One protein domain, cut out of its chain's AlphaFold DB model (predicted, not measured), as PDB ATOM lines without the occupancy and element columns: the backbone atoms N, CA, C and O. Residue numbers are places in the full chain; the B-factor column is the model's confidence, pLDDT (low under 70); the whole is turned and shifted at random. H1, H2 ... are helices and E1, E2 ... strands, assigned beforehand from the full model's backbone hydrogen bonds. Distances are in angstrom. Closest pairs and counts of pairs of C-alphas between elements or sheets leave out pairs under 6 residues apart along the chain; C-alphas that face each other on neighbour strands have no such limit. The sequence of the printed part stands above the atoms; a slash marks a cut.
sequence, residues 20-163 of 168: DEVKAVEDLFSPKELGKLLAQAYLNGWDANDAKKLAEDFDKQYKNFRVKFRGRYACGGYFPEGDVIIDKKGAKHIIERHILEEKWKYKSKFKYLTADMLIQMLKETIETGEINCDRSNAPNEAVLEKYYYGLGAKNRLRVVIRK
ATOM      1  N   ASP A  20      22.630   5.646  86.292       56.09
ATOM      2  CA  ASP A  20      21.816   4.588  85.702       56.09
ATOM      3  C   ASP A  20      20.375   4.598  86.231       56.09
ATOM      4  O   ASP A  20      19.447   4.379  85.457       56.09
ATOM      5  N   GLU A  21      20.157   4.979  87.494       53.28
ATOM      6  CA  GLU A  21      18.813   5.155  88.065       53.28
ATOM      7  C   GLU A  21      18.078   6.335  87.418       53.28
ATOM      8  O   GLU A  21      16.889   6.242  87.124       53.28
ATOM      9  N   VAL A  22      18.792   7.422  87.104       55.53
ATOM     10  CA  VAL A  22      18.212   8.570  86.384       55.53
ATOM     11  C   VAL A  22      17.736   8.152  84.994       55.53
ATOM     12  O   VAL A  22      16.625   8.494  84.608       55.53
ATOM     13  N   LYS A  23      18.543   7.377  84.258       57.12
ATOM     14  CA  LYS A  23      18.178   6.881  82.922       57.12
ATOM     15  C   LYS A  23      17.016   5.889  82.958       57.12
ATOM     16  O   LYS A  23      16.114   5.993  82.134       57.12
ATOM     17  N   ALA A  24      17.016   4.959  83.914       55.59
ATOM     18  CA  ALA A  24      15.933   3.988  84.076       55.59
ATOM     19  C   ALA A  24      14.590   4.674  84.381       55.59
ATOM     20  O   ALA A  24      13.542   4.229  83.924       55.59
ATOM     21  N   VAL A  25      14.634   5.784  85.120       50.69
ATOM     22  CA  VAL A  25      13.465   6.595  85.465       50.69
ATOM     23  C   VAL A  25      13.062   7.534  84.316       50.69
ATOM     24  O   VAL A  25      11.873   7.712  84.072       50.69
ATOM     25  N   GLU A  26      14.016   8.081  83.555       56.38
ATOM     26  CA  GLU A  26      13.761   8.892  82.352       56.38
ATOM     27  C   GLU A  26      12.894   8.152  81.317       56.38
ATOM     28  O   GLU A  26      12.009   8.763  80.716       56.38
ATOM     29  N   ASP A  27      13.110   6.846  81.128       59.25
ATOM     30  CA  ASP A  27      12.377   6.033  80.147       59.25
ATOM     31  C   ASP A  27      10.922   5.717  80.553       59.25
ATOM     32  O   ASP A  27      10.118   5.330  79.703       59.25
ATOM     33  N   LEU A  28      10.541   5.941  81.817       52.34
ATOM     34  CA  LEU A  28       9.163   5.765  82.302       52.34
ATOM     35  C   LEU A  28       8.239   6.944  81.954       52.34
ATOM     36  O   LEU A  28       7.020   6.863  82.161       52.34
ATOM     37  N   PHE A  29       8.801   8.041  81.437       54.00
ATOM     38  CA  PHE A  29       8.104   9.310  81.283       54.00
ATOM     39  C   PHE A  29       8.208   9.860  79.858       54.00
ATOM     40  O   PHE A  29       9.289  10.076  79.310       54.00
ATOM     41  N   SER A  30       7.049  10.149  79.269       53.81
ATOM     42  CA  SER A  30       6.940  10.806  77.969       53.81
ATOM     43  C   SER A  30       6.324  12.195  78.139       53.81
ATOM     44  O   SER A  30       5.331  12.312  78.856       53.81
ATOM     45  N   PRO A  31       6.851  13.236  77.465       60.75
ATOM     46  CA  PRO A  31       8.037  13.232  76.599       60.75
ATOM     47  C   PRO A  31       9.371  13.165  77.374       60.75
ATOM     48  O   PRO A  31       9.497  13.724  78.460       60.75
ATOM     49  N   LYS A  32      10.402  12.530  76.781       65.75
ATOM     50  CA  LYS A  32      11.707  12.248  77.435       65.75
ATOM     51  C   LYS A  32      12.393  13.478  78.053       65.75
ATOM     52  O   LYS A  32      13.068  13.371  79.071       65.75
ATOM     53  N   GLU A  33      12.213  14.658  77.454       64.19
ATOM     54  CA  GLU A  33      12.755  15.922  77.978       64.19
ATOM     55  C   GLU A  33      12.157  16.319  79.338       64.19
ATOM     56  O   GLU A  33      12.854  16.918  80.158       64.19
ATOM     57  N   LEU A  34      10.909  15.921  79.605       64.31
ATOM     58  CA  LEU A  34      10.249  16.061  80.901       64.31
ATOM     59  C   LEU A  34      10.592  14.900  81.838       64.31
ATOM     60  O   LEU A  34      10.720  15.111  83.040       64.31
ATOM     61  N   GLY A  35      10.849  13.706  81.296       61.69
ATOM     62  CA  GLY A  35      11.291  12.546  82.075       61.69
ATOM     63  C   GLY A  35      12.557  12.793  82.892       61.69
ATOM     64  O   GLY A  35      12.635  12.392  84.051       61.69
ATOM     65  N   LYS A  36      13.502  13.569  82.354       64.81
ATOM     66  CA  LYS A  36      14.709  13.985  83.086       64.81
ATOM     67  C   LYS A  36      14.420  14.909  84.271       64.81
ATOM     68  O   LYS A  36      15.085  14.837  85.302       64.81
ATOM     69  N   LEU A  37      13.427  15.780  84.120       62.44
ATOM     70  CA  LEU A  37      12.993  16.731  85.148       62.44
ATOM     71  C   LEU A  37      12.233  16.003  86.271       62.44
ATOM     72  O   LEU A  37      12.396  16.322  87.446       62.44
ATOM     73  N   LEU A  38      11.477  14.966  85.914       62.03
ATOM     74  CA  LEU A  38      10.759  14.093  86.842       62.03
ATOM     75  C   LEU A  38      11.668  13.137  87.602       62.03
ATOM     76  O   LEU A  38      11.458  12.931  88.795       62.03
ATOM     77  N   ALA A  39      12.710  12.621  86.947       63.78
ATOM     78  CA  ALA A  39      13.762  11.890  87.634       63.78
ATOM     79  C   ALA A  39      14.353  12.773  88.740       63.78
ATOM     80  O   ALA A  39      14.369  12.370  89.892       63.78
ATOM     81  N   GLN A  40      14.708  14.027  88.451       64.75
ATOM     82  CA  GLN A  40      15.192  14.958  89.481       64.75
ATOM     83  C   GLN A  40      14.181  15.210  90.613       64.75
ATOM     84  O   GLN A  40      14.596  15.311  91.762       64.75
ATOM     85  N   ALA A  41      12.877  15.282  90.325       63.47
ATOM     86  CA  ALA A  41      11.850  15.410  91.359       63.47
ATOM     87  C   ALA A  41      11.795  14.172  92.270       63.47
ATOM     88  O   ALA A  41      11.916  14.313  93.484       63.47
ATOM     89  N   TYR A  42      11.698  12.967  91.697       60.84
ATOM     90  CA  TYR A  42      11.717  11.699  92.441       60.84
ATOM     91  C   TYR A  42      12.943  11.592  93.358       60.84
ATOM     92  O   TYR A  42      12.833  11.266  94.537       60.84
ATOM     93  N   LEU A  43      14.110  11.975  92.842       63.28
ATOM     94  CA  LEU A  43      15.373  11.987  93.580       63.28
ATOM     95  C   LEU A  43      15.398  12.970  94.759       63.28
ATOM     96  O   LEU A  43      16.174  12.785  95.692       63.28
ATOM     97  N   ASN A  44      14.524  13.976  94.750       62.09
ATOM     98  CA  ASN A  44      14.310  14.898  95.862       62.09
ATOM     99  C   ASN A  44      13.216  14.407  96.837       62.09
ATOM    100  O   ASN A  44      12.713  15.185  97.645       62.09
ATOM    101  N   GLY A  45      12.850  13.119  96.788       60.62
ATOM    102  CA  GLY A  45      11.914  12.485  97.724       60.62
ATOM    103  C   GLY A  45      10.439  12.638  97.353       60.62
ATOM    104  O   GLY A  45       9.577  12.527  98.224       60.62
ATOM    105  N   TRP A  46      10.141  12.924  96.084       65.31
ATOM    106  CA  TRP A  46       8.770  13.023  95.581       65.31
ATOM    107  C   TRP A  46       8.186  11.667  95.185       65.31
ATOM    108  O   TRP A  46       8.907  10.786  94.715       65.31
ATOM    109  N   ASP A  47       6.864  11.528  95.314       71.62
ATOM    110  CA  ASP A  47       6.151  10.391  94.736       71.62
ATOM    111  C   ASP A  47       6.229  10.453  93.204       71.62
ATOM    112  O   ASP A  47       5.949  11.482  92.580       71.62
ATOM    113  N   ALA A  48       6.638   9.345  92.589       67.50
ATOM    114  CA  ALA A  48       6.862   9.284  91.151       67.50
ATOM    115  C   ALA A  48       5.559   9.403  90.337       67.50
ATOM    116  O   ALA A  48       5.594   9.922  89.219       67.50
ATOM    117  N   ASN A  49       4.415   8.957  90.871       72.19
ATOM    118  CA  ASN A  49       3.126   9.032  90.182       72.19
ATOM    119  C   ASN A  49       2.563  10.454  90.210       72.19
ATOM    120  O   ASN A  49       2.085  10.937  89.184       72.19
ATOM    121  N   ASP A  50       2.681  11.150  91.342       73.00
ATOM    122  CA  ASP A  50       2.293  12.561  91.448       73.00
ATOM    123  C   ASP A  50       3.162  13.445  90.542       73.00
ATOM    124  O   ASP A  50       2.649  14.315  89.830       73.00
ATOM    125  N   ALA A  51       4.473  13.170  90.500       70.50
ATOM    126  CA  ALA A  51       5.410  13.807  89.577       70.50
ATOM    127  C   ALA A  51       4.967  13.627  88.124       70.50
ATOM    128  O   ALA A  51       4.797  14.605  87.390       70.50
ATOM    129  N   LYS A  52       4.738  12.371  87.731       72.88
ATOM    130  CA  LYS A  52       4.293  12.004  86.389       72.88
ATOM    131  C   LYS A  52       3.021  12.739  85.996       72.88
ATOM    132  O   LYS A  52       3.001  13.388  84.954       72.88
ATOM    133  N   LYS A  53       2.000  12.689  86.852       77.06
ATOM    134  CA  LYS A  53       0.703  13.314  86.598       77.06
ATOM    135  C   LYS A  53       0.835  14.820  86.379       77.06
ATOM    136  O   LYS A  53       0.305  15.341  85.405       77.06
ATOM    137  N   LEU A  54       1.596  15.514  87.229       75.31
ATOM    138  CA  LEU A  54       1.810  16.955  87.090       75.31
ATOM    139  C   LEU A  54       2.484  17.317  85.761       75.31
ATOM    140  O   LEU A  54       2.098  18.295  85.120       75.31
ATOM    141  N   ALA A  55       3.491  16.550  85.344       74.50
ATOM    142  CA  ALA A  55       4.167  16.792  84.074       74.50
ATOM    143  C   ALA A  55       3.300  16.454  82.859       74.50
ATOM    144  O   ALA A  55       3.352  17.198  81.885       74.50
ATOM    145  N   GLU A  56       2.504  15.385  82.907       76.94
ATOM    146  CA  GLU A  56       1.544  15.046  81.847       76.94
ATOM    147  C   GLU A  56       0.470  16.133  81.707       76.94
ATOM    148  O   GLU A  56       0.187  16.589  80.593       76.94
ATOM    149  N   ASP A  57      -0.071  16.611  82.831       81.31
ATOM    150  CA  ASP A  57      -1.051  17.697  82.858       81.31
ATOM    151  C   ASP A  57      -0.446  18.992  82.303       81.31
ATOM    152  O   ASP A  57      -1.033  19.622  81.420       81.31
ATOM    153  N   PHE A  58       0.760  19.368  82.741       81.19
ATOM    154  CA  PHE A  58       1.447  20.539  82.203       81.19
ATOM    155  C   PHE A  58       1.759  20.383  80.710       81.19
ATOM    156  O   PHE A  58       1.517  21.319  79.950       81.19
ATOM    157  N   ASP A  59       2.243  19.216  80.265       81.88
ATOM    158  CA  ASP A  59       2.566  18.952  78.858       81.88
ATOM    159  C   ASP A  59       1.356  19.099  77.942       81.88
ATOM    160  O   ASP A  59       1.425  19.750  76.895       81.88
ATOM    161  N   LYS A  60       0.215  18.569  78.379       84.25
ATOM    162  CA  LYS A  60      -1.056  18.741  77.686       84.25
ATOM    163  C   LYS A  60      -1.485  20.207  77.639       84.25
ATOM    164  O   LYS A  60      -1.995  20.661  76.613       84.25
ATOM    165  N   GLN A  61      -1.304  20.949  78.726       85.00
ATOM    166  CA  GLN A  61      -1.770  22.330  78.817       85.00
ATOM    167  C   GLN A  61      -0.898  23.314  78.039       85.00
ATOM    168  O   GLN A  61      -1.437  24.087  77.247       85.00
ATOM    169  N   TYR A  62       0.432  23.286  78.202       84.81
ATOM    170  CA  TYR A  62       1.301  24.279  77.556       84.81
ATOM    171  C   TYR A  62       1.277  24.145  76.026       84.81
ATOM    172  O   TYR A  62       1.357  25.153  75.329       84.81
ATOM    173  N   LYS A  63       1.103  22.929  75.482       86.00
ATOM    174  CA  LYS A  63       0.964  22.700  74.029       86.00
ATOM    175  C   LYS A  63      -0.274  23.364  73.432       86.00
ATOM    176  O   LYS A  63      -0.270  23.745  72.265       86.00
ATOM    177  N   ASN A  64      -1.324  23.500  74.237       85.69
ATOM    178  CA  ASN A  64      -2.568  24.163  73.857       85.69
ATOM    179  C   ASN A  64      -2.606  25.632  74.300       85.69
ATOM    180  O   ASN A  64      -3.597  26.321  74.058       85.69
ATOM    181  N   PHE A  65      -1.541  26.128  74.936       87.56
ATOM    182  CA  PHE A  65      -1.469  27.499  75.404       87.56
ATOM    183  C   PHE A  65      -1.446  28.466  74.225       87.56
ATOM    184  O   PHE A  65      -0.492  28.500  73.443       87.56
ATOM    185  N   ARG A  66      -2.498  29.278  74.122       86.00
ATOM    186  CA  ARG A  66      -2.581  30.386  73.174       86.00
ATOM    187  C   ARG A  66      -3.180  31.596  73.864       86.00
ATOM    188  O   ARG A  66      -4.326  31.559  74.310       86.00
ATOM    189  N   VAL A  67      -2.397  32.665  73.942       90.81
ATOM    190  CA  VAL A  67      -2.822  33.946  74.507       90.81
ATOM    191  C   VAL A  67      -2.372  35.052  73.571       90.81
ATOM    192  O   VAL A  67      -1.204  35.105  73.191       90.81
ATOM    193  N   LYS A  68      -3.292  35.945  73.204       88.56
ATOM    194  CA  LYS A  68      -2.963  37.097  72.364       88.56
ATOM    195  C   LYS A  68      -2.400  38.213  73.238       88.56
ATOM    196  O   LYS A  68      -3.132  38.816  74.023       88.56
ATOM    197  N   PHE A  69      -1.120  38.527  73.066       87.75
ATOM    198  CA  PHE A  69      -0.545  39.750  73.611       87.75
ATOM    199  C   PHE A  69      -1.058  40.930  72.785       87.75
ATOM    200  O   PHE A  69      -0.788  41.037  71.587       87.75
ATOM    201  N   ARG A  70      -1.835  41.807  73.422       83.44
ATOM    202  CA  ARG A  70      -2.293  43.062  72.821       83.44
ATOM    203  C   ARG A  70      -1.136  44.043  72.935       83.44
ATOM    204  O   ARG A  70      -0.877  44.543  74.026       83.44
ATOM    205  N   GLY A  71      -0.408  44.207  71.832       74.81
ATOM    206  CA  GLY A  71       0.825  44.985  71.720       74.81
ATOM    207  C   GLY A  71       0.785  46.298  72.495       74.81
ATOM    208  O   GLY A  71      -0.272  46.903  72.679       74.81
ATOM    209  N   ARG A  72       1.942  46.738  72.987       71.81
ATOM    210  CA  ARG A  72       2.002  47.792  74.002       71.81
ATOM    211  C   ARG A  72       3.076  48.821  73.683       71.81
ATOM    212  O   ARG A  72       4.182  48.474  73.273       71.81
ATOM    213  N   TYR A  73       2.736  50.089  73.896       71.00
ATOM    214  CA  TYR A  73       3.684  51.199  73.897       71.00
ATOM    215  C   TYR A  73       4.247  51.344  75.304       71.00
ATOM    216  O   TYR A  73       3.504  51.657  76.236       71.00
ATOM    217  N   ALA A  74       5.536  51.074  75.481       65.62
ATOM    218  CA  ALA A  74       6.178  51.197  76.780       65.62
ATOM    219  C   ALA A  74       7.684  51.391  76.652       65.62
ATOM    220  O   ALA A  74       8.300  50.971  75.676       65.62
ATOM    221  N   CYS A  75       8.276  52.023  77.666       71.44
ATOM    222  CA  CYS A  75       9.724  52.225  77.760       71.44
ATOM    223  C   CYS A  75      10.330  52.942  76.530       71.44
ATOM    224  O   CYS A  75      11.490  52.728  76.197       71.44
ATOM    225  N   GLY A  76       9.536  53.771  75.836       68.81
ATOM    226  CA  GLY A  76       9.944  54.473  74.612       68.81
ATOM    227  C   GLY A  76       9.891  53.641  73.323       68.81
ATOM    228  O   GLY A  76      10.269  54.151  72.274       68.81
ATOM    229  N   GLY A  77       9.413  52.391  73.374       69.62
ATOM    230  CA  GLY A  77       9.299  51.494  72.221       69.62
ATOM    231  C   GLY A  77       7.890  50.930  72.016       69.62
ATOM    232  O   GLY A  77       7.052  50.931  72.920       69.62
ATOM    233  N   TYR A  78       7.630  50.441  70.801       75.06
ATOM    234  CA  TYR A  78       6.420  49.691  70.461       75.06
ATOM    235  C   TYR A  78       6.722  48.193  70.401       75.06
ATOM    236  O   TYR A  78       7.585  47.757  69.634       75.06
ATOM    237  N   PHE A  79       5.972  47.405  71.169       77.62
ATOM    238  CA  PHE A  79       6.003  45.947  71.113       77.62
ATOM    239  C   PHE A  79       4.766  45.454  70.355       77.62
ATOM    240  O   PHE A  79       3.653  45.684  70.835       77.62
ATOM    241  N   PRO A  80       4.930  44.811  69.184       77.00
ATOM    242  CA  PRO A  80       3.805  44.432  68.340       77.00
ATOM    243  C   PRO A  80       2.906  43.403  69.020       77.00
ATOM    244  O   PRO A  80       3.363  42.584  69.819       77.00
ATOM    245  N   GLU A  81       1.620  43.452  68.680       84.94
ATOM    246  CA  GLU A  81       0.679  42.413  69.082       84.94
ATOM    247  C   GLU A  81       0.993  41.073  68.413       84.94
ATOM    248  O   GLU A  81       1.564  41.025  67.323       84.94
ATOM    249  N   GLY A  82       0.610  39.979  69.064       86.38
ATOM    250  CA  GLY A  82       0.818  38.647  68.511       86.38
ATOM    251  C   GLY A  82       0.443  37.525  69.463       86.38
ATOM    252  O   GLY A  82       0.148  37.746  70.641       86.38
ATOM    253  N   ASP A  83       0.460  36.309  68.930       88.94
ATOM    254  CA  ASP A  83       0.249  35.104  69.716       88.94
ATOM    255  C   ASP A  83       1.479  34.813  70.574       88.94
ATOM    256  O   ASP A  83       2.605  34.716  70.081       88.94
ATOM    257  N   VAL A  84       1.252  34.642  71.873       88.44
ATOM    258  CA  VAL A  84       2.250  34.118  72.796       88.44
ATOM    259  C   VAL A  84       2.075  32.611  72.863       88.44
ATOM    260  O   VAL A  84       1.045  32.106  73.313       88.44
ATOM    261  N   ILE A  85       3.112  31.908  72.422       89.25
ATOM    262  CA  ILE A  85       3.236  30.458  72.529       89.25
ATOM    263  C   ILE A  85       4.322  30.121  73.548       89.25
ATOM    264  O   ILE A  85       5.305  30.851  73.692       89.25
ATOM    265  N   ILE A  86       4.159  29.000  74.242       87.19
ATOM    266  CA  ILE A  86       5.204  28.445  75.100       87.19
ATOM    267  C   ILE A  86       5.946  27.404  74.266       87.19
ATOM    268  O   ILE A  86       5.418  26.326  73.993       87.19
ATOM    269  N   ASP A  87       7.159  27.736  73.828       83.94
ATOM    270  CA  ASP A  87       8.016  26.759  73.161       83.94
ATOM    271  C   ASP A  87       8.569  25.731  74.168       83.94
ATOM    272  O   ASP A  87       8.458  25.876  75.389       83.94
ATOM    273  N   LYS A  88       9.205  24.672  73.656       78.56
ATOM    274  CA  LYS A  88       9.793  23.618  74.498       78.56
ATOM    275  C   LYS A  88      10.809  24.156  75.510       78.56
ATOM    276  O   LYS A  88      10.913  23.645  76.625       78.56
ATOM    277  N   LYS A  89      11.562  25.199  75.143       80.75
ATOM    278  CA  LYS A  89      12.579  25.805  76.009       80.75
ATOM    279  C   LYS A  89      11.930  26.590  77.152       80.75
ATOM    280  O   LYS A  89      12.394  26.493  78.287       80.75
ATOM    281  N   GLY A  90      10.859  27.322  76.870       79.00
ATOM    282  CA  GLY A  90      10.028  28.024  77.840       79.00
ATOM    283  C   GLY A  90       9.333  27.051  78.785       79.00
ATOM    284  O   GLY A  90       9.430  27.224  79.996       79.00
ATOM    285  N   ALA A  91       8.734  25.981  78.258       80.94
ATOM    286  CA  ALA A  91       8.128  24.913  79.057       80.94
ATOM    287  C   ALA A  91       9.138  24.290  80.033       80.94
ATOM    288  O   ALA A  91       8.878  24.208  81.235       80.94
ATOM    289  N   LYS A  92      10.333  23.940  79.543       77.38
ATOM    290  CA  LYS A  92      11.424  23.436  80.382       77.38
ATOM    291  C   LYS A  92      11.840  24.440  81.463       77.38
ATOM    292  O   LYS A  92      11.970  24.062  82.623       77.38
ATOM    293  N   HIS A  93      12.010  25.713  81.105       78.31
ATOM    294  CA  HIS A  93      12.363  26.761  82.065       78.31
ATOM    295  C   HIS A  93      11.309  26.908  83.169       78.31
ATOM    296  O   HIS A  93      11.660  27.044  84.342       78.31
ATOM    297  N   ILE A  94      10.027  26.859  82.800       77.19
ATOM    298  CA  ILE A  94       8.912  26.948  83.739       77.19
ATOM    299  C   ILE A  94       8.978  25.800  84.754       77.19
ATOM    300  O   ILE A  94       8.896  26.035  85.962       77.19
ATOM    301  N   ILE A  95       9.210  24.580  84.261       73.56
ATOM    302  CA  ILE A  95       9.370  23.386  85.092       73.56
ATOM    303  C   ILE A  95      10.565  23.531  86.035       73.56
ATOM    304  O   ILE A  95      10.423  23.382  87.244       73.56
ATOM    305  N   GLU A  96      11.739  23.887  85.526       72.56
ATOM    306  CA  GLU A  96      12.949  23.998  86.345       72.56
ATOM    307  C   GLU A  96      12.829  25.080  87.433       72.56
ATOM    308  O   GLU A  96      13.255  24.868  88.567       72.56
ATOM    309  N   ARG A  97      12.234  26.241  87.121       70.56
ATOM    310  CA  ARG A  97      12.231  27.418  88.012       70.56
ATOM    311  C   ARG A  97      11.052  27.515  88.970       70.56
ATOM    312  O   ARG A  97      11.207  28.023  90.085       70.56
ATOM    313  N   HIS A  98       9.865  27.112  88.535       69.44
ATOM    314  CA  HIS A  98       8.628  27.350  89.290       69.44
ATOM    315  C   HIS A  98       8.080  26.084  89.938       69.44
ATOM    316  O   HIS A  98       7.422  26.165  90.973       69.44
ATOM    317  N   ILE A  99       8.423  24.946  89.349       68.75
ATOM    318  CA  ILE A  99       8.006  23.603  89.732       68.75
ATOM    319  C   ILE A  99       9.159  22.996  90.555       68.75
ATOM    320  O   ILE A  99       9.043  22.904  91.774       68.75
ATOM    321  N   LEU A 100      10.329  22.732  89.963       65.00
ATOM    322  CA  LEU A 100      11.422  22.000  90.618       65.00
ATOM    323  C   LEU A 100      12.269  22.810  91.612       65.00
ATOM    324  O   LEU A 100      12.875  22.205  92.493       65.00
ATOM    325  N   GLU A 101      12.384  24.141  91.480       60.22
ATOM    326  CA  GLU A 101      13.330  24.909  92.310       60.22
ATOM    327  C   GLU A 101      12.908  24.938  93.790       60.22
ATOM    328  O   GLU A 101      12.141  25.801  94.255       60.22
ATOM    329  N   GLU A 102      13.498  24.013  94.544       54.75
ATOM    330  CA  GLU A 102      13.375  23.852  95.983       54.75
ATOM    331  C   GLU A 102      14.206  24.920  96.711       54.75
ATOM    332  O   GLU A 102      15.252  24.680  97.308       54.75
ATOM    333  N   LYS A 103      13.735  26.170  96.659       47.59
ATOM    334  CA  LYS A 103      14.351  27.270  97.425       47.59
ATOM    335  C   LYS A 103      14.248  27.065  98.945       47.59
ATOM    336  O   LYS A 103      14.968  27.718  99.692       47.59
ATOM    337  N   TRP A 104      13.360  26.175  99.388       46.78
ATOM    338  CA  TRP A 104      13.116  25.842 100.787       46.78
ATOM    339  C   TRP A 104      12.980  24.322 100.900       46.78
ATOM    340  O   TRP A 104      11.920  23.795 100.574       46.78
ATOM    341  N   LYS A 105      14.037  23.640 101.366       45.56
ATOM    342  CA  LYS A 105      14.205  22.166 101.473       45.56
ATOM    343  C   LYS A 105      13.129  21.407 102.283       45.56
ATOM    344  O   LYS A 105      13.319  20.262 102.665       45.56
ATOM    345  N   TYR A 106      12.050  22.076 102.670       41.44
ATOM    346  CA  TYR A 106      11.050  21.599 103.628       41.44
ATOM    347  C   TYR A 106       9.613  21.928 103.200       41.44
ATOM    348  O   TYR A 106       8.669  21.584 103.909       41.44
ATOM    349  N   LYS A 107       9.409  22.609 102.061       46.50
ATOM    350  CA  LYS A 107       8.073  22.885 101.520       46.50
ATOM    351  C   LYS A 107       8.090  22.760 100.005       46.50
ATOM    352  O   LYS A 107       8.561  23.648  99.299       46.50
ATOM    353  N   SER A 108       7.495  21.678  99.526       52.66
ATOM    354  CA  SER A 108       7.167  21.494  98.121       52.66
ATOM    355  C   SER A 108       6.259  22.647  97.656       52.66
ATOM    356  O   SER A 108       5.118  22.763  98.111       52.66
ATOM    357  N   LYS A 109       6.760  23.541  96.785       53.12
ATOM    358  CA  LYS A 109       5.957  24.641  96.195       53.12
ATOM    359  C   LYS A 109       4.730  24.116  95.446       53.12
ATOM    360  O   LYS A 109       3.709  24.791  95.384       53.12
ATOM    361  N   PHE A 110       4.826  22.887  94.959       53.09
ATOM    362  CA  PHE A 110       3.778  22.135  94.287       53.09
ATOM    363  C   PHE A 110       2.510  21.919  95.097       53.09
ATOM    364  O   PHE A 110       1.433  21.858  94.517       53.09
ATOM    365  N   LYS A 111       2.600  21.863  96.434       56.06
ATOM    366  CA  LYS A 111       1.402  21.772  97.281       56.06
ATOM    367  C   LYS A 111       0.451  22.960  97.062       56.06
ATOM    368  O   LYS A 111      -0.726  22.867  97.389       56.06
ATOM    369  N   TYR A 112       0.964  24.066  96.521       60.44
ATOM    370  CA  TYR A 112       0.241  25.323  96.356       60.44
ATOM    371  C   TYR A 112       0.130  25.785  94.896       60.44
ATOM    372  O   TYR A 112      -0.509  26.801  94.646       60.44
ATOM    373  N   LEU A 113       0.759  25.089  93.941       66.44
ATOM    374  CA  LEU A 113       0.810  25.485  92.531       66.44
ATOM    375  C   LEU A 113       0.606  24.262  91.632       66.44
ATOM    376  O   LEU A 113       1.524  23.461  91.454       66.44
ATOM    377  N   THR A 114      -0.592  24.133  91.060       72.94
ATOM    378  CA  THR A 114      -0.894  23.138  90.020       72.94
ATOM    379  C   THR A 114      -0.458  23.636  88.638       72.94
ATOM    380  O   THR A 114      -0.208  24.831  88.444       72.94
ATOM    381  N   ALA A 115      -0.395  22.727  87.657       72.75
ATOM    382  CA  ALA A 115      -0.167  23.086  86.257       72.75
ATOM    383  C   ALA A 115      -1.209  24.108  85.757       72.75
ATOM    384  O   ALA A 115      -0.822  25.142  85.213       72.75
ATOM    385  N   ASP A 116      -2.496  23.879  86.056       79.31
ATOM    386  CA  ASP A 116      -3.591  24.798  85.706       79.31
ATOM    387  C   ASP A 116      -3.391  26.188  86.306       79.31
ATOM    388  O   ASP A 116      -3.525  27.193  85.610       79.31
ATOM    389  N   MET A 117      -3.032  26.259  87.592       80.00
ATOM    390  CA  MET A 117      -2.785  27.537  88.261       80.00
ATOM    391  C   MET A 117      -1.648  28.296  87.579       80.00
ATOM    392  O   MET A 117      -1.778  29.486  87.309       80.00
ATOM    393  N   LEU A 118      -0.548  27.616  87.254       81.56
ATOM    394  CA  LEU A 118       0.605  28.233  86.606       81.56
ATOM    395  C   LEU A 118       0.274  28.746  85.200       81.56
ATOM    396  O   LEU A 118       0.655  29.861  84.845       81.56
ATOM    397  N   ILE A 119      -0.460  27.958  84.416       86.88
ATOM    398  CA  ILE A 119      -0.911  28.332  83.073       86.88
ATOM    399  C   ILE A 119      -1.885  29.514  83.128       86.88
ATOM    400  O   ILE A 119      -1.738  30.468  82.359       86.88
ATOM    401  N   GLN A 120      -2.824  29.500  84.073       88.75
ATOM    402  CA  GLN A 120      -3.760  30.599  84.293       88.75
ATOM    403  C   GLN A 120      -3.028  31.884  84.704       88.75
ATOM    404  O   GLN A 120      -3.264  32.943  84.126       88.75
ATOM    405  N   MET A 121      -2.070  31.797  85.630       87.81
ATOM    406  CA  MET A 121      -1.241  32.938  86.026       87.81
ATOM    407  C   MET A 121      -0.392  33.469  84.860       87.81
ATOM    408  O   MET A 121      -0.223  34.679  84.706       87.81
ATOM    409  N   LEU A 122       0.161  32.601  84.010       89.94
ATOM    410  CA  LEU A 122       0.884  33.034  82.809       89.94
ATOM    411  C   LEU A 122      -0.037  33.829  81.884       89.94
ATOM    412  O   LEU A 122       0.312  34.943  81.489       89.94
ATOM    413  N   LYS A 123      -1.232  33.297  81.606       91.69
ATOM    414  CA  LYS A 123      -2.251  33.961  80.792       91.69
ATOM    415  C   LYS A 123      -2.628  35.329  81.355       91.69
ATOM    416  O   LYS A 123      -2.505  36.329  80.652       91.69
ATOM    417  N   GLU A 124      -2.998  35.396  82.628       91.69
ATOM    418  CA  GLU A 124      -3.388  36.648  83.279       91.69
ATOM    419  C   GLU A 124      -2.257  37.679  83.293       91.69
ATOM    420  O   GLU A 124      -2.503  38.875  83.126       91.69
ATOM    421  N   THR A 125      -1.009  37.240  83.472       91.69
ATOM    422  CA  THR A 125       0.156  38.136  83.438       91.69
ATOM    423  C   THR A 125       0.392  38.690  82.037       91.69
ATOM    424  O   THR A 125       0.741  39.858  81.902       91.69
ATOM    425  N   ILE A 126       0.163  37.895  80.990       90.75
ATOM    426  CA  ILE A 126       0.274  38.356  79.599       90.75
ATOM    427  C   ILE A 126      -0.841  39.348  79.250       90.75
ATOM    428  O   ILE A 126      -0.589  40.354  78.592       90.75
ATOM    429  N   GLU A 127      -2.068  39.081  79.697       90.38
ATOM    430  CA  GLU A 127      -3.241  39.898  79.370       90.38
ATOM    431  C   GLU A 127      -3.314  41.198  80.183       90.38
ATOM    432  O   GLU A 127      -3.756  42.225  79.669       90.38
ATOM    433  N   THR A 128      -2.905  41.160  81.455       89.62
ATOM    434  CA  THR A 128      -3.170  42.242  82.423       89.62
ATOM    435  C   THR A 128      -1.951  42.690  83.227       89.62
ATOM    436  O   THR A 128      -2.072  43.587  84.057       89.62
ATOM    437  N   GLY A 129      -0.784  42.076  83.018       88.62
ATOM    438  CA  GLY A 129       0.436  42.422  83.742       88.62
ATOM    439  C   GLY A 129       0.914  43.848  83.470       88.62
ATOM    440  O   GLY A 129       0.686  44.438  82.409       88.62
ATOM    441  N   GLU A 130       1.615  44.414  84.443       89.12
ATOM    442  CA  GLU A 130       2.279  45.705  84.313       89.12
ATOM    443  C   GLU A 130       3.573  45.546  83.521       89.12
ATOM    444  O   GLU A 130       4.272  44.544  83.664       89.12
ATOM    445  N   ILE A 131       3.913  46.525  82.678       85.75
ATOM    446  CA  ILE A 131       5.210  46.489  82.000       85.75
ATOM    447  C   ILE A 131       6.306  46.927  82.957       85.75
ATOM    448  O   ILE A 131       6.243  47.997  83.557       85.75
ATOM    449  N   ASN A 132       7.358  46.120  83.004       86.25
ATOM    450  CA  ASN A 132       8.607  46.460  83.646       86.25
ATOM    451  C   ASN A 132       9.573  47.072  82.612       86.25
ATOM    452  O   ASN A 132       9.987  46.410  81.662       86.25
ATOM    453  N   CYS A 133       9.938  48.340  82.824       77.69
ATOM    454  CA  CYS A 133      10.834  49.118  81.961       77.69
ATOM    455  C   CYS A 133      12.282  49.199  82.465       77.69
ATOM    456  O   CYS A 133      12.972  50.182  82.191       77.69
ATOM    457  N   ASP A 134      12.750  48.213  83.231       76.44
ATOM    458  CA  ASP A 134      14.139  48.204  83.685       76.44
ATOM    459  C   ASP A 134      15.110  48.229  82.487       76.44
ATOM    460  O   ASP A 134      14.936  47.512  81.499       76.44
ATOM    461  N   ARG A 135      16.154  49.062  82.586       63.06
ATOM    462  CA  ARG A 135      17.165  49.282  81.537       63.06
ATOM    463  C   ARG A 135      17.961  48.015  81.206       63.06
ATOM    464  O   ARG A 135      18.651  47.983  80.195       63.06
ATOM    465  N   SER A 136      17.880  46.994  82.062       72.75
ATOM    466  CA  SER A 136      18.472  45.672  81.852       72.75
ATOM    467  C   SER A 136      17.711  44.793  80.843       72.75
ATOM    468  O   SER A 136      18.237  43.758  80.431       72.75
ATOM    469  N   ASN A 137      16.495  45.177  80.436       71.62
ATOM    470  CA  ASN A 137      15.675  44.399  79.506       71.62
ATOM    471  C   ASN A 137      16.157  44.562  78.055       71.62
ATOM    472  O   ASN A 137      16.507  45.659  77.617       71.62
ATOM    473  N   ALA A 138      16.156  43.468  77.288       74.88
ATOM    474  CA  ALA A 138      16.567  43.505  75.888       74.88
ATOM    475  C   ALA A 138      15.530  44.244  75.011       74.88
ATOM    476  O   ALA A 138      14.329  44.144  75.258       74.88
ATOM    477  N   PRO A 139      15.951  44.937  73.937       73.38
ATOM    478  CA  PRO A 139      15.058  45.759  73.109       73.38
ATOM    479  C   PRO A 139      13.990  44.966  72.335       73.38
ATOM    480  O   PRO A 139      13.007  45.538  71.875       73.38
ATOM    481  N   ASN A 140      14.158  43.652  72.180       78.19
ATOM    482  CA  ASN A 140      13.183  42.754  71.558       78.19
ATOM    483  C   ASN A 140      12.334  41.987  72.584       78.19
ATOM    484  O   ASN A 140      11.673  41.012  72.221       78.19
ATOM    485  N   GLU A 141      12.365  42.391  73.853       83.06
ATOM    486  CA  GLU A 141      11.648  41.737  74.940       83.06
ATOM    487  C   GLU A 141      10.668  42.691  75.620       83.06
ATOM    488  O   GLU A 141      11.021  43.802  76.005       83.06
ATOM    489  N   ALA A 142       9.440  42.223  75.820       85.00
ATOM    490  CA  ALA A 142       8.486  42.846  76.720       85.00
ATOM    491  C   ALA A 142       8.494  42.077  78.041       85.00
ATOM    492  O   ALA A 142       8.267  40.866  78.072       85.00
ATOM    493  N   VAL A 143       8.747  42.779  79.142       89.44
ATOM    494  CA  VAL A 143       8.702  42.190  80.480       89.44
ATOM    495  C   VAL A 143       7.407  42.600  81.155       89.44
ATOM    496  O   VAL A 143       7.161  43.786  81.359       89.44
ATOM    497  N   LEU A 144       6.595  41.609  81.506       90.00
ATOM    498  CA  LEU A 144       5.324  41.772  82.194       90.00
ATOM    499  C   LEU A 144       5.437  41.214  83.604       90.00
ATOM    500  O   LEU A 144       5.922  40.100  83.802       90.00
ATOM    501  N   GLU A 145       4.985  41.974  84.589       90.62
ATOM    502  CA  GLU A 145       4.960  41.548  85.978       90.62
ATOM    503  C   GLU A 145       3.541  41.639  86.532       90.62
ATOM    504  O   GLU A 145       2.809  42.594  86.278       90.62
ATOM    505  N   LYS A 146       3.132  40.623  87.290       89.44
ATOM    506  CA  LYS A 146       1.853  40.625  87.999       89.44
ATOM    507  C   LYS A 146       2.010  40.007  89.373       89.44
ATOM    508  O   LYS A 146       2.719  39.009  89.541       89.44
ATOM    509  N   TYR A 147       1.357  40.622  90.352       86.56
ATOM    510  CA  TYR A 147       1.356  40.146  91.723       86.56
ATOM    511  C   TYR A 147       0.181  39.192  91.985       86.56
ATOM    512  O   TYR A 147      -0.942  39.464  91.573       86.56
ATOM    513  N   TYR A 148       0.446  38.094  92.692       80.94
ATOM    514  CA  TYR A 148      -0.514  37.051  93.058       80.94
ATOM    515  C   TYR A 148      -0.452  36.788  94.561       80.94
ATOM    516  O   TYR A 148       0.466  36.130  95.050       80.94
ATOM    517  N   TYR A 149      -1.408  37.334  95.306       73.12
ATOM    518  CA  TYR A 149      -1.471  37.188  96.759       73.12
ATOM    519  C   TYR A 149      -1.752  35.730  97.167       73.12
ATOM    520  O   TYR A 149      -2.569  35.057  96.549       73.12
ATOM    521  N   GLY A 150      -1.084  35.247  98.222       65.38
ATOM    522  CA  GLY A 150      -1.316  33.910  98.795       65.38
ATOM    523  C   GLY A 150      -0.336  32.805  98.371       65.38
ATOM    524  O   GLY A 150      -0.439  31.694  98.880       65.38
ATOM    525  N   LEU A 151       0.655  33.097  97.519       62.50
ATOM    526  CA  LEU A 151       1.611  32.112  96.979       62.50
ATOM    527  C   LEU A 151       3.025  32.178  97.606       62.50
ATOM    528  O   LEU A 151       3.974  31.562  97.114       62.50
ATOM    529  N   GLY A 152       3.182  32.880  98.736       53.62
ATOM    530  CA  GLY A 152       4.421  32.953  99.525       53.62
ATOM    531  C   GLY A 152       5.335  34.151  99.212       53.62
ATOM    532  O   GLY A 152       4.962  35.096  98.530       53.62
ATOM    533  N   ALA A 153       6.565  34.147  99.746       42.69
ATOM    534  CA  ALA A 153       7.438  35.332  99.870       42.69
ATOM    535  C   ALA A 153       7.876  36.030  98.557       42.69
ATOM    536  O   ALA A 153       8.592  37.027  98.602       42.69
ATOM    537  N   LYS A 154       7.461  35.537  97.385       54.44
ATOM    538  CA  LYS A 154       7.626  36.207  96.086       54.44
ATOM    539  C   LYS A 154       6.362  36.021  95.249       54.44
ATOM    540  O   LYS A 154       6.379  35.336  94.233       54.44
ATOM    541  N   ASN A 155       5.287  36.658  95.698       71.81
ATOM    542  CA  ASN A 155       3.975  36.769  95.052       71.81
ATOM    543  C   ASN A 155       4.019  37.526  93.711       71.81
ATOM    544  O   ASN A 155       3.104  38.277  93.427       71.81
ATOM    545  N   ARG A 156       5.081  37.425  92.908       78.62
ATOM    546  CA  ARG A 156       5.213  38.141  91.637       78.62
ATOM    547  C   ARG A 156       5.638  37.174  90.552       78.62
ATOM    548  O   ARG A 156       6.715  36.585  90.642       78.62
ATOM    549  N   LEU A 157       4.818  37.052  89.518       83.88
ATOM    550  CA  LEU A 157       5.194  36.372  88.289       83.88
ATOM    551  C   LEU A 157       5.773  37.406  87.326       83.88
ATOM    552  O   LEU A 157       5.152  38.439  87.084       83.88
ATOM    553  N   ARG A 158       6.969  37.126  86.806       87.00
ATOM    554  CA  ARG A 158       7.617  37.901  85.747       87.00
ATOM    555  C   ARG A 158       7.614  37.057  84.479       87.00
ATOM    556  O   ARG A 158       8.205  35.982  84.471       87.00
ATOM    557  N   VAL A 159       6.974  37.552  83.431       88.50
ATOM    558  CA  VAL A 159       6.930  36.941  82.102       88.50
ATOM    559  C   VAL A 159       7.760  37.794  81.157       88.50
ATOM    560  O   VAL A 159       7.562  39.001  81.069       88.50
ATOM    561  N   VAL A 160       8.698  37.165  80.457       88.56
ATOM    562  CA  VAL A 160       9.502  37.817  79.421       88.56
ATOM    563  C   VAL A 160       9.018  37.301  78.074       88.56
ATOM    564  O   VAL A 160       9.233  36.139  77.737       88.56
ATOM    565  N   ILE A 161       8.337  38.156  77.317       87.31
ATOM    566  CA  ILE A 161       7.887  37.860  75.960       87.31
ATOM    567  C   ILE A 161       8.964  38.357  75.011       87.31
ATOM    568  O   ILE A 161       9.191  39.558  74.894       87.31
ATOM    569  N   ARG A 162       9.620  37.437  74.309       85.00
ATOM    570  CA  ARG A 162      10.606  37.782  73.290       85.00
ATOM    571  C   ARG A 162       9.951  37.792  71.919       85.00
ATOM    572  O   ARG A 162       9.357  36.797  71.509       85.00
ATOM    573  N   LYS A 163      10.129  38.882  71.173       78.12
ATOM    574  CA  LYS A 163       9.805  38.914  69.750       78.12
ATOM    575  C   LYS A 163      10.743  37.956  69.021       78.12
ATOM    576  O   LYS A 163      11.952  38.185  68.955       78.12
TER     577      LYS A 163
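This is residues 20 to 163 of the 168 residues of an uncharacterized protein of Pyrococcus yayanosii (strain CH1 / JCM 16557) (UniProt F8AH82). The domain is elongated, with a helical half and a stranded half: H2, H3 and H4 group loosely, with H1 at the far end, while at the other end two strand ribbons, E1-E4 running on into E2-E3, and E5-E6, stand beside H6. H6 packs on E1 and on the E5-E6 hairpin, and its first turns meet H3, joining the halves. The printed part has 144 residues, mixed in class, with six helices and six strands in the order H1 H2 H3 E1 E2 E3 E4 H4 H5 H6 E5 E6; the three two-stranded sheets are antiparallel. It is compact, with a radius of gyration of the C-alphas of 16.6 A, and spans 52 by 29 by 25 A.

H1, residues 20 to 26, begins at C-alpha 20 (21.816, 4.588, 85.702). H2, residues 32 to 43, is 16.6 A long and H3, residues 48 to 63, 22.5 A. E1 is residues 67 to 69, E2 72 to 74, E3 77 to 79 and E4 82 to 84. H4, residues 88 to 100, is 16.3 A long; H5 is residues 109 to 112. H6, residues 115 to 128, measures 19.8 A and begins at (-0.167, 23.086, 86.257). E5, residues 141 to 147, is 19.8 A long; E6, residues 156 to 162, is 19.1 A long and ends at (10.606, 37.782, 73.290).

H2, H3 and H4 form an up-and-down bundle, each helix running against the one before. H2 and H3, a helical hairpin, touch at Tyr 42 and Ala 48, C-alphas 5.6 A apart. H2 and H4 touch at Ala 41 and Leu 100, 6.6 A between C-alphas, at a shallow tilt of 9 degrees, the same way. H1 touches H2, closest C-alphas Glu 26 and Gly 35, 4.4 A. H4 and H5 only just touch, with 3 pairs of C-alphas within 8 A, closest Ile 99 and Phe 110, 6.4 A. H6 touches H3 with residues 115 to 119 alone, closest C-alphas Phe 58 and Ala 115, 5.1 A. The closest C-alphas of H6 and E5 are Thr 125 and Lys 146, 5.5 A. N 69 and O 82 of E1 and E4 are 2.8 A apart, N 72 and O 79 of E2 and E3 2.9 A, N 144 and O 159 of E5 and E6 2.8 A. Every O i to N i+4 pair is within hydrogen-bond range in H1, H3 and H6, 7 of 8 in H2 and 8 of 9 in H4; H5 is too short for one.

The C-alphas farthest apart, Asp 20 and Gly 76, are 52.5 A apart. The printed part has no cut, and H6 to E5 is the long link. Mean pLDDT of the printed part is 73.2; it is under 70 at 53 residues, among them 20 to 46 and 98 to 113.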